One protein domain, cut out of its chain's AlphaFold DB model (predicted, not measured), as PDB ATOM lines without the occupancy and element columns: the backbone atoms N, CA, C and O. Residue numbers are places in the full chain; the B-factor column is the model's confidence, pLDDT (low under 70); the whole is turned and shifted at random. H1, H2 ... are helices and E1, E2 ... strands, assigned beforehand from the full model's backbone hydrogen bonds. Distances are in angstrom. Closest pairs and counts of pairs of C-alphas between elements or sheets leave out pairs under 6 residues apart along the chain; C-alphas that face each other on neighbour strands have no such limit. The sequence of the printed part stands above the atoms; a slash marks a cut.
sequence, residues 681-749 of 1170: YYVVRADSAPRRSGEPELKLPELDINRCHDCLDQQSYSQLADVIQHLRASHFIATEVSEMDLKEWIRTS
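What this domain is: This is residues 681 to 749 of the 1170 residues of an uncharacterized protein of Cladophialophora immunda (UniProt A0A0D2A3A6). With little regular structure, this is a small loop-rich body: its end strands E1 and E2 pair beside helix H2, short helices H1 and H3 lie near H2, and residues 688 to 695 stick out. Of 69 printed residues, 26 are in named elements, ordered E1, H1, H2, H3, E2, the class mixed, the sheet antiparallel. It is compact, radius of gyration of the C-alphas 11.5 A, spanning 32 by 29 by 21 A.

How they stand to each other: E1, residues 681 to 683, is the antiparallel neighbour of E2, residues 746 to 748; N 682 and O 747, 3.0 A apart, are within hydrogen-bond range. H1, residues 709 to 712, is near H2, residues 720 to 730. The closest C-alphas of E1 and H2, Tyr 681 and Leu 720, are 6.4 A apart. H2 only just touches H3, residues 739 to 743, with 3 pairs of C-alphas within 8 A, the closest Ile 724 and Leu 742, 6.8 A. In H2 and H3 every O i to N i+4 pair is within hydrogen-bond range; H1 is too short for one.

Where its parts are: E1 begins at C-alpha 681 (339.715, 337.399, 203.902); H2 measures 15.5 A; E2 ends at C-alpha 748 (342.393, 335.715, 207.490).

The domain as a whole: The printed part has no cut; the link E1 to H1 is long. Residues under pLDDT 70 include 686 to 698.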
ATOM      1  N   TYR A 681     340.763 337.440 202.896       81.12
ATOM      2  CA  TYR A 681     339.715 337.399 203.902       81.12
ATOM      3  C   TYR A 681     338.608 336.439 203.462       81.12
ATOM      4  O   TYR A 681     338.252 336.388 202.281       81.12
ATOM      5  N   TYR A 682     338.061 335.698 204.424       79.00
ATOM      6  CA  TYR A 682     337.044 334.672 204.203       79.00
ATOM      7  C   TYR A 682     335.903 334.817 205.207       79.00
ATOM      8  O   TYR A 682     336.134 335.163 206.370       79.00
ATOM      9  N   VAL A 683     334.684 334.502 204.764       79.69
ATOM     10  CA  VAL A 683     333.523 334.349 205.648       79.69
ATOM     11  C   VAL A 683     333.620 333.005 206.372       79.69
ATOM     12  O   VAL A 683     333.841 331.971 205.744       79.69
ATOM     13  N   VAL A 684     333.442 333.009 207.694       74.75
ATOM     14  CA  VAL A 684     333.452 331.810 208.542       74.75
ATOM     15  C   VAL A 684     332.202 331.729 209.411       74.75
ATOM     16  O   VAL A 684     331.605 332.743 209.770       74.75
ATOM     17  N   ARG A 685     331.814 330.515 209.807       73.75
ATOM     18  CA  ARG A 685     330.629 330.263 210.639       73.75
ATOM     19  C   ARG A 685     330.862 330.568 212.124       73.75
ATOM     20  O   ARG A 685     331.160 329.677 212.919       73.75
ATOM     21  N   ALA A 686     330.712 331.841 212.499       68.50
ATOM     22  CA  ALA A 686     330.869 332.359 213.867       68.50
ATOM     23  C   ALA A 686     329.856 331.807 214.895       68.50
ATOM     24  O   ALA A 686     330.023 332.019 216.101       68.50
ATOM     25  N   ASP A 687     328.822 331.107 214.425       66.81
ATOM     26  CA  ASP A 687     327.861 330.317 215.199       66.81
ATOM     27  C   ASP A 687     328.406 328.920 215.570       66.81
ATOM     28  O   ASP A 687     328.166 328.410 216.672       66.81
ATOM     29  N   SER A 688     329.187 328.312 214.671       67.06
ATOM     30  CA  SER A 688     329.762 326.973 214.843       67.06
ATOM     31  C   SER A 688     330.899 326.933 215.862       67.06
ATOM     32  O   SER A 688     331.043 325.920 216.543       67.06
ATOM     33  N   ALA A 689     331.643 328.023 216.053       65.88
ATOM     34  CA  ALA A 689     332.779 328.089 216.979       65.88
ATOM     35  C   ALA A 689     332.388 328.065 218.476       65.88
ATOM     36  O   ALA A 689     331.254 328.410 218.836       65.88
ATOM     37  N   PRO A 690     333.295 327.643 219.379       63.06
ATOM     38  CA  PRO A 690     333.137 327.840 220.819       63.06
ATOM     39  C   PRO A 690     333.223 329.329 221.184       63.06
ATOM     40  O   PRO A 690     334.012 330.065 220.599       63.06
ATOM     41  N   ARG A 691     332.423 329.767 222.166       66.00
ATOM     42  CA  ARG A 691     332.428 331.148 222.686       66.00
ATOM     43  C   ARG A 691     332.721 331.179 224.175       66.00
ATOM     44  O   ARG A 691     332.243 330.319 224.911       66.00
ATOM     45  N   ARG A 692     333.469 332.186 224.614       59.28
ATOM     46  CA  ARG A 692     333.884 332.362 226.012       59.28
ATOM     47  C   ARG A 692     332.822 333.109 226.810       59.28
ATOM     48  O   ARG A 692     332.135 333.993 226.295       59.28
ATOM     49  N   SER A 693     332.724 332.810 228.103       43.34
ATOM     50  CA  SER A 693     331.907 333.592 229.038       43.34
ATOM     51  C   SER A 693     332.425 335.036 229.151       43.34
ATOM     52  O   SER A 693     333.404 335.291 229.853       43.34
ATOM     53  N   GLY A 694     331.777 335.974 228.452       47.88
ATOM     54  CA  GLY A 694     332.142 337.397 228.416       47.88
ATOM     55  C   GLY A 694     332.235 338.005 227.011       47.88
ATOM     56  O   GLY A 694     332.327 339.224 226.889       47.88
ATOM     57  N   GLU A 695     332.188 337.189 225.955       58.00
ATOM     58  CA  GLU A 695     332.032 337.668 224.574       58.00
ATOM     59  C   GLU A 695     330.586 338.156 224.325       58.00
ATOM     60  O   GLU A 695     329.651 337.626 224.936       58.00
ATOM     61  N   PRO A 696     330.373 339.169 223.459       60.81
ATOM     62  CA  PRO A 696     329.038 339.686 223.170       60.81
ATOM     63  C   PRO A 696     328.145 338.640 222.481       60.81
ATOM     64  O   PRO A 696     328.604 337.654 221.895       60.81
ATOM     65  N   GLU A 697     326.831 338.857 222.557       63.12
ATOM     66  CA  GLU A 697     325.864 337.982 221.901       63.12
ATOM     67  C   GLU A 697     325.938 338.117 220.374       63.12
ATOM     68  O   GLU A 697     325.817 339.207 219.815       63.12
ATOM     69  N   LEU A 698     326.114 336.975 219.706       69.75
ATOM     70  CA  LEU A 698     326.183 336.892 218.256       69.75
ATOM     71  C   LEU A 698     324.874 337.345 217.611       69.75
ATOM     72  O   LEU A 698     323.841 336.685 217.751       69.75
ATOM     73  N   LYS A 699     324.945 338.401 216.799       72.75
ATOM     74  CA  LYS A 699     323.911 338.684 215.801       72.75
ATOM     75  C   LYS A 699     323.981 337.608 214.717       72.75
ATOM     76  O   LYS A 699     324.920 337.581 213.923       72.75
ATOM     77  N   LEU A 700     323.009 336.701 214.735       73.81
ATOM     78  CA  LEU A 700     322.820 335.665 213.720       73.81
ATOM     79  C   LEU A 700     322.313 336.293 212.407       73.81
ATOM     80  O   LEU A 700     321.531 337.245 212.471       73.81
ATOM     81  N   PRO A 701     322.729 335.787 211.234       77.44
ATOM     82  CA  PRO A 701     322.278 336.306 209.949       77.44
ATOM     83  C   PRO A 701     320.827 335.909 209.652       77.44
ATOM     84  O   PRO A 701     320.356 334.844 210.052       77.44
ATOM     85  N   GLU A 702     320.131 336.761 208.902       73.12
ATOM     86  CA  GLU A 702     318.746 336.553 208.455       73.12
ATOM     87  C   GLU A 702     318.654 335.423 207.418       73.12
ATOM     88  O   GLU A 702     317.694 334.648 207.399       73.12
ATOM     89  N   LEU A 703     319.682 335.312 206.571       72.75
ATOM     90  CA  LEU A 703     319.884 334.204 205.647       72.75
ATOM     91  C   LEU A 703     321.077 333.371 206.121       72.75
ATOM     92  O   LEU A 703     322.173 333.895 206.290       72.75
ATOM     93  N   ASP A 704     320.884 332.069 206.303       72.44
ATOM     94  CA  ASP A 704     321.963 331.155 206.689       72.44
ATOM     95  C   ASP A 704     323.114 331.149 205.659       72.44
ATOM     96  O   ASP A 704     322.887 331.085 204.449       72.44
ATOM     97  N   ILE A 705     324.357 331.169 206.147       75.88
ATOM     98  CA  ILE A 705     325.592 331.155 205.346       75.88
ATOM     99  C   ILE A 705     325.653 329.914 204.449       75.88
ATOM    100  O   ILE A 705     326.061 330.018 203.294       75.88
ATOM    101  N   ASN A 706     325.131 328.769 204.909       67.31
ATOM    102  CA  ASN A 706     325.068 327.544 204.097       67.31
ATOM    103  C   ASN A 706     324.090 327.642 202.897       67.31
ATOM    104  O   ASN A 706     323.962 326.680 202.141       67.31
ATOM    105  N   ARG A 707     323.365 328.762 202.728       72.94
ATOM    106  CA  ARG A 707     322.430 329.016 201.613       72.94
ATOM    107  C   ARG A 707     322.933 330.046 200.597       72.94
ATOM    108  O   ARG A 707     322.264 330.247 199.586       72.94
ATOM    109  N   CYS A 708     324.073 330.692 200.841       80.19
ATOM    110  CA  CYS A 708     324.709 331.580 199.867       80.19
ATOM    111  C   CYS A 708     325.744 330.804 199.041       80.19
ATOM    112  O   CYS A 708     326.602 330.128 199.605       80.19
ATOM    113  N   HIS A 709     325.673 330.919 197.711       75.00
ATOM    114  CA  HIS A 709     326.593 330.242 196.791       75.00
ATOM    115  C   HIS A 709     328.039 330.714 196.999       75.00
ATOM    116  O   HIS A 709     328.930 329.888 197.139       75.00
ATOM    117  N   ASP A 710     328.256 332.027 197.108       77.19
ATOM    118  CA  ASP A 710     329.578 332.648 197.267       77.19
ATOM    119  C   ASP A 710     330.269 332.206 198.574       77.19
ATOM    120  O   ASP A 710     331.465 331.913 198.595       77.19
ATOM    121  N   CYS A 711     329.504 332.102 199.669       76.81
ATOM    122  CA  CYS A 711     330.008 331.600 200.950       76.81
ATOM    123  C   CYS A 711     330.254 330.081 200.933       76.81
ATOM    124  O   CYS A 711     331.218 329.613 201.538       76.81
ATOM    125  N   LEU A 712     329.401 329.306 200.254       70.25
ATOM    126  CA  LEU A 712     329.518 327.847 200.170       70.25
ATOM    127  C   LEU A 712     330.671 327.402 199.251       70.25
ATOM    128  O   LEU A 712     331.381 326.453 199.586       70.25
ATOM    129  N   ASP A 713     330.919 328.140 198.166       66.94
ATOM    130  CA  ASP A 713     332.083 327.994 197.278       66.94
ATOM    131  C   ASP A 713     333.364 328.636 197.846       66.94
ATOM    132  O   ASP A 713     334.426 328.562 197.226       66.94
ATOM    133  N   GLN A 714     333.293 329.211 199.052       70.69
ATOM    134  CA  GLN A 714     334.438 329.733 199.807       70.69
ATOM    135  C   GLN A 714     335.163 330.885 199.090       70.69
ATOM    136  O   GLN A 714     336.397 330.952 199.086       70.69
ATOM    137  N   GLN A 715     334.395 331.800 198.483       77.81
ATOM    138  CA  GLN A 715     334.931 332.955 197.770       77.81
ATOM    139  C   GLN A 715     335.901 333.751 198.656       77.81
ATOM    140  O   GLN A 715     335.565 334.182 199.761       77.81
ATOM    141  N   SER A 716     337.121 333.950 198.155       80.19
ATOM    142  CA  SER A 716     338.148 334.747 198.819       80.19
ATOM    143  C   SER A 716     338.056 336.211 198.398       80.19
ATOM    144  O   SER A 716     337.861 336.538 197.225       80.19
ATOM    145  N   TYR A 717     338.231 337.106 199.366       81.00
ATOM    146  CA  TYR A 717     338.168 338.549 199.159       81.00
ATOM    147  C   TYR A 717     339.540 339.174 199.421       81.00
ATOM    148  O   TYR A 717     340.234 338.803 200.371       81.00
ATOM    149  N   SER A 718     339.939 340.123 198.575       78.75
ATOM    150  CA  SER A 718     341.235 340.810 198.666       78.75
ATOM    151  C   SER A 718     341.195 342.082 199.517       78.75
ATOM    152  O   SER A 718     342.251 342.628 199.836       78.75
ATOM    153  N   GLN A 719     340.002 342.552 199.900       81.12
ATOM    154  CA  GLN A 719     339.814 343.653 200.842       81.12
ATOM    155  C   GLN A 719     338.728 343.312 201.866       81.12
ATOM    156  O   GLN A 719     337.681 342.757 201.534       81.12
ATOM    157  N   LEU A 720     338.945 343.724 203.117       80.12
ATOM    158  CA  LEU A 720     337.976 343.569 204.208       80.12
ATOM    159  C   LEU A 720     336.626 344.260 203.911       80.12
ATOM    160  O   LEU A 720     335.579 343.785 204.348       80.12
ATOM    161  N   ALA A 721     336.649 345.360 203.149       80.06
ATOM    162  CA  ALA A 721     335.452 346.094 202.742       80.06
ATOM    163  C   ALA A 721     334.502 345.237 201.886       80.06
ATOM    164  O   ALA A 721     333.294 345.260 202.119       80.06
ATOM    165  N   ASP A 722     335.043 344.433 200.964       82.44
ATOM    166  CA  ASP A 722     334.253 343.596 200.054       82.44
ATOM    167  C   ASP A 722     333.508 342.490 200.825       82.44
ATOM    168  O   ASP A 722     332.333 342.228 200.563       82.44
ATOM    169  N   VAL A 723     334.154 341.899 201.841       82.56
ATOM    170  CA  VAL A 723     333.532 340.907 202.742       82.56
ATOM    171  C   VAL A 723     332.406 341.535 203.558       82.56
ATOM    172  O   VAL A 723     331.316 340.975 203.664       82.56
ATOM    173  N   ILE A 724     332.658 342.713 204.137       83.38
ATOM    174  CA  ILE A 724     331.674 343.449 204.940       83.38
ATOM    175  C   ILE A 724     330.477 343.862 204.073       83.38
ATOM    176  O   ILE A 724     329.335 343.785 204.532       83.38
ATOM    177  N   GLN A 725     330.710 344.243 202.814       83.69
ATOM    178  CA  GLN A 725     329.650 344.522 201.850       83.69
ATOM    179  C   GLN A 725     328.863 343.256 201.486       83.69
ATOM    180  O   GLN A 725     327.635 343.310 201.483       83.69
ATOM    181  N   HIS A 726     329.525 342.119 201.239       85.44
ATOM    182  CA  HIS A 726     328.847 340.847 200.973       85.44
ATOM    183  C   HIS A 726     327.981 340.401 202.165       85.44
ATOM    184  O   HIS A 726     326.806 340.092 201.983       85.44
ATOM    185  N   LEU A 727     328.503 340.438 203.396       81.69
ATOM    186  CA  LEU A 727     327.735 340.084 204.595       81.69
ATOM    187  C   LEU A 727     326.505 340.989 204.782       81.69
ATOM    188  O   LEU A 727     325.413 340.488 205.050       81.69
ATOM    189  N   ARG A 728     326.646 342.307 204.584       83.38
ATOM    190  CA  ARG A 728     325.518 343.258 204.636       83.38
ATOM    191  C   ARG A 728     324.497 343.025 203.511       83.38
ATOM    192  O   ARG A 728     323.301 343.081 203.763       83.38
ATOM    193  N   ALA A 729     324.943 342.736 202.290       81.25
ATOM    194  CA  ALA A 729     324.057 342.569 201.134       81.25
ATOM    195  C   ALA A 729     323.350 341.201 201.067       81.25
ATOM    196  O   ALA A 729     322.240 341.123 200.544       81.25
ATOM    197  N   SER A 730     323.982 340.139 201.577       80.00
ATOM    198  CA  SER A 730     323.516 338.749 201.432       80.00
ATOM    199  C   SER A 730     322.936 338.146 202.715       80.00
ATOM    200  O   SER A 730     322.093 337.254 202.632       80.00
ATOM    201  N   HIS A 731     323.388 338.594 203.893       81.88
ATOM    202  CA  HIS A 731     323.151 337.900 205.169       81.88
ATOM    203  C   HIS A 731     322.516 338.765 206.270       81.88
ATOM    204  O   HIS A 731     321.797 338.229 207.113       81.88
ATOM    205  N   PHE A 732     322.730 340.082 206.252       83.00
ATOM    206  CA  PHE A 732     322.211 341.038 207.240       83.00
ATOM    207  C   PHE A 732     321.476 342.191 206.539       83.00
ATOM    208  O   PHE A 732     321.933 343.333 206.550       83.00
ATOM    209  N   ILE A 733     320.370 341.862 205.865       77.19
ATOM    210  CA  ILE A 733     319.706 342.738 204.887       77.19
ATOM    211  C   ILE A 733     318.833 343.801 205.571       77.19
ATOM    212  O   ILE A 733     318.779 344.939 205.106       77.19
ATOM    213  N   ALA A 734     318.151 343.449 206.667       65.38
ATOM    214  CA  ALA A 734     317.293 344.358 207.433       65.38
ATOM    215  C   ALA A 734     317.888 344.782 208.793       65.38
ATOM    216  O   ALA A 734     317.400 345.730 209.409       65.38
ATOM    217  N   THR A 735     318.923 344.092 209.274       71.31
ATOM    218  CA  THR A 735     319.531 344.314 210.595       71.31
ATOM    219  C   THR A 735     320.703 345.296 210.536       71.31
ATOM    220  O   THR A 735     321.686 345.069 209.833       71.31
ATOM    221  N   GLU A 736     320.681 346.350 211.359       68.94
ATOM    222  CA  GLU A 736     321.852 347.220 211.540       68.94
ATOM    223  C   GLU A 736     322.940 346.524 212.389       68.94
ATOM    224  O   GLU A 736     322.852 346.367 213.617       68.94
ATOM    225  N   VAL A 737     323.997 346.075 211.705       74.31
ATOM    226  CA  VAL A 737     325.128 345.345 212.295       74.31
ATOM    227  C   VAL A 737     326.400 346.199 212.284       74.31
ATOM    228  O   VAL A 737     326.797 346.759 211.253       74.31
ATOM    229  N   SER A 738     327.050 346.290 213.449       76.88
ATOM    230  CA  SER A 738     328.313 347.009 213.616       76.88
ATOM    231  C   SER A 738     329.445 346.266 212.913       76.88
ATOM    232  O   SER A 738     329.437 345.042 212.795       76.88
ATOM    233  N   GLU A 739     330.474 346.993 212.490       70.38
ATOM    234  CA  GLU A 739     331.667 346.378 211.895       70.38
ATOM    235  C   GLU A 739     332.485 345.568 212.903       70.38
ATOM    236  O   GLU A 739     333.332 344.781 212.494       70.38
ATOM    237  N   MET A 740     332.227 345.715 214.209       66.81
ATOM    238  CA  MET A 740     332.767 344.793 215.212       66.81
ATOM    239  C   MET A 740     332.009 343.461 215.204       66.81
ATOM    240  O   MET A 740     332.649 342.422 215.076       66.81
ATOM    241  N   ASP A 741     330.672 343.482 215.230       72.62
ATOM    242  CA  ASP A 741     329.855 342.261 215.163       72.62
ATOM    243  C   ASP A 741     330.087 341.502 213.835       72.62
ATOM    244  O   ASP A 741     330.171 340.276 213.826       72.62
ATOM    245  N   LEU A 742     330.263 342.212 212.707       76.12
ATOM    246  CA  LEU A 742     330.585 341.588 211.413       76.12
ATOM    247  C   LEU A 742     331.982 340.950 211.383       76.12
ATOM    248  O   LEU A 742     332.149 339.914 210.747       76.12
ATOM    249  N   LYS A 743     332.978 341.513 212.082       76.06
ATOM    250  CA  LYS A 743     334.332 340.930 212.152       76.06
ATOM    251  C   LYS A 743     334.357 339.560 212.824       76.06
ATOM    252  O   LYS A 743     335.238 338.766 212.510       76.06
ATOM    253  N   GLU A 744     333.384 339.226 213.672       74.88
ATOM    254  CA  GLU A 744     333.291 337.872 214.228       74.88
ATOM    255  C   GLU A 744     333.095 336.797 213.147       74.88
ATOM    256  O   GLU A 744     333.583 335.679 213.323       74.88
ATOM    257  N   TRP A 745     332.475 337.150 212.014       75.94
ATOM    258  CA  TRP A 745     332.225 336.287 210.852       75.94
ATOM    259  C   TRP A 745     333.361 336.276 209.817       75.94
ATOM    260  O   TRP A 745     333.222 335.627 208.784       75.94
ATOM    261  N   ILE A 746     334.476 336.978 210.056       81.12
ATOM    262  CA  ILE A 746     335.573 337.137 209.085       81.12
ATOM    263  C   ILE A 746     336.889 336.634 209.684       81.12
ATOM    264  O   ILE A 746     337.217 336.961 210.824       81.12
ATOM    265  N   ARG A 747     337.675 335.862 208.929       80.88
ATOM    266  CA  ARG A 747     339.039 335.446 209.317       80.88
ATOM    267  C   ARG A 747     340.015 335.577 208.150       80.88
ATOM    268  O   ARG A 747     339.610 335.536 206.985       80.88
ATOM    269  N   THR A 748     341.297 335.731 208.471       79.44
ATOM    270  CA  THR A 748     342.393 335.715 207.490       79.44
ATOM    271  C   THR A 748     342.811 334.284 207.139       79.44
ATOM    272  O   THR A 748     342.561 333.346 207.900       79.44
ATOM    273  N   SER A 749     343.475 334.097 205.993       71.44
ATOM    274  CA  SER A 749     343.838 332.766 205.474       71.44
ATOM    275  C   SER A 749     344.610 331.844 206.431       71.44
ATOM    276  O   SER A 749     344.523 330.630 206.257       71.44
TER     277      SER A 749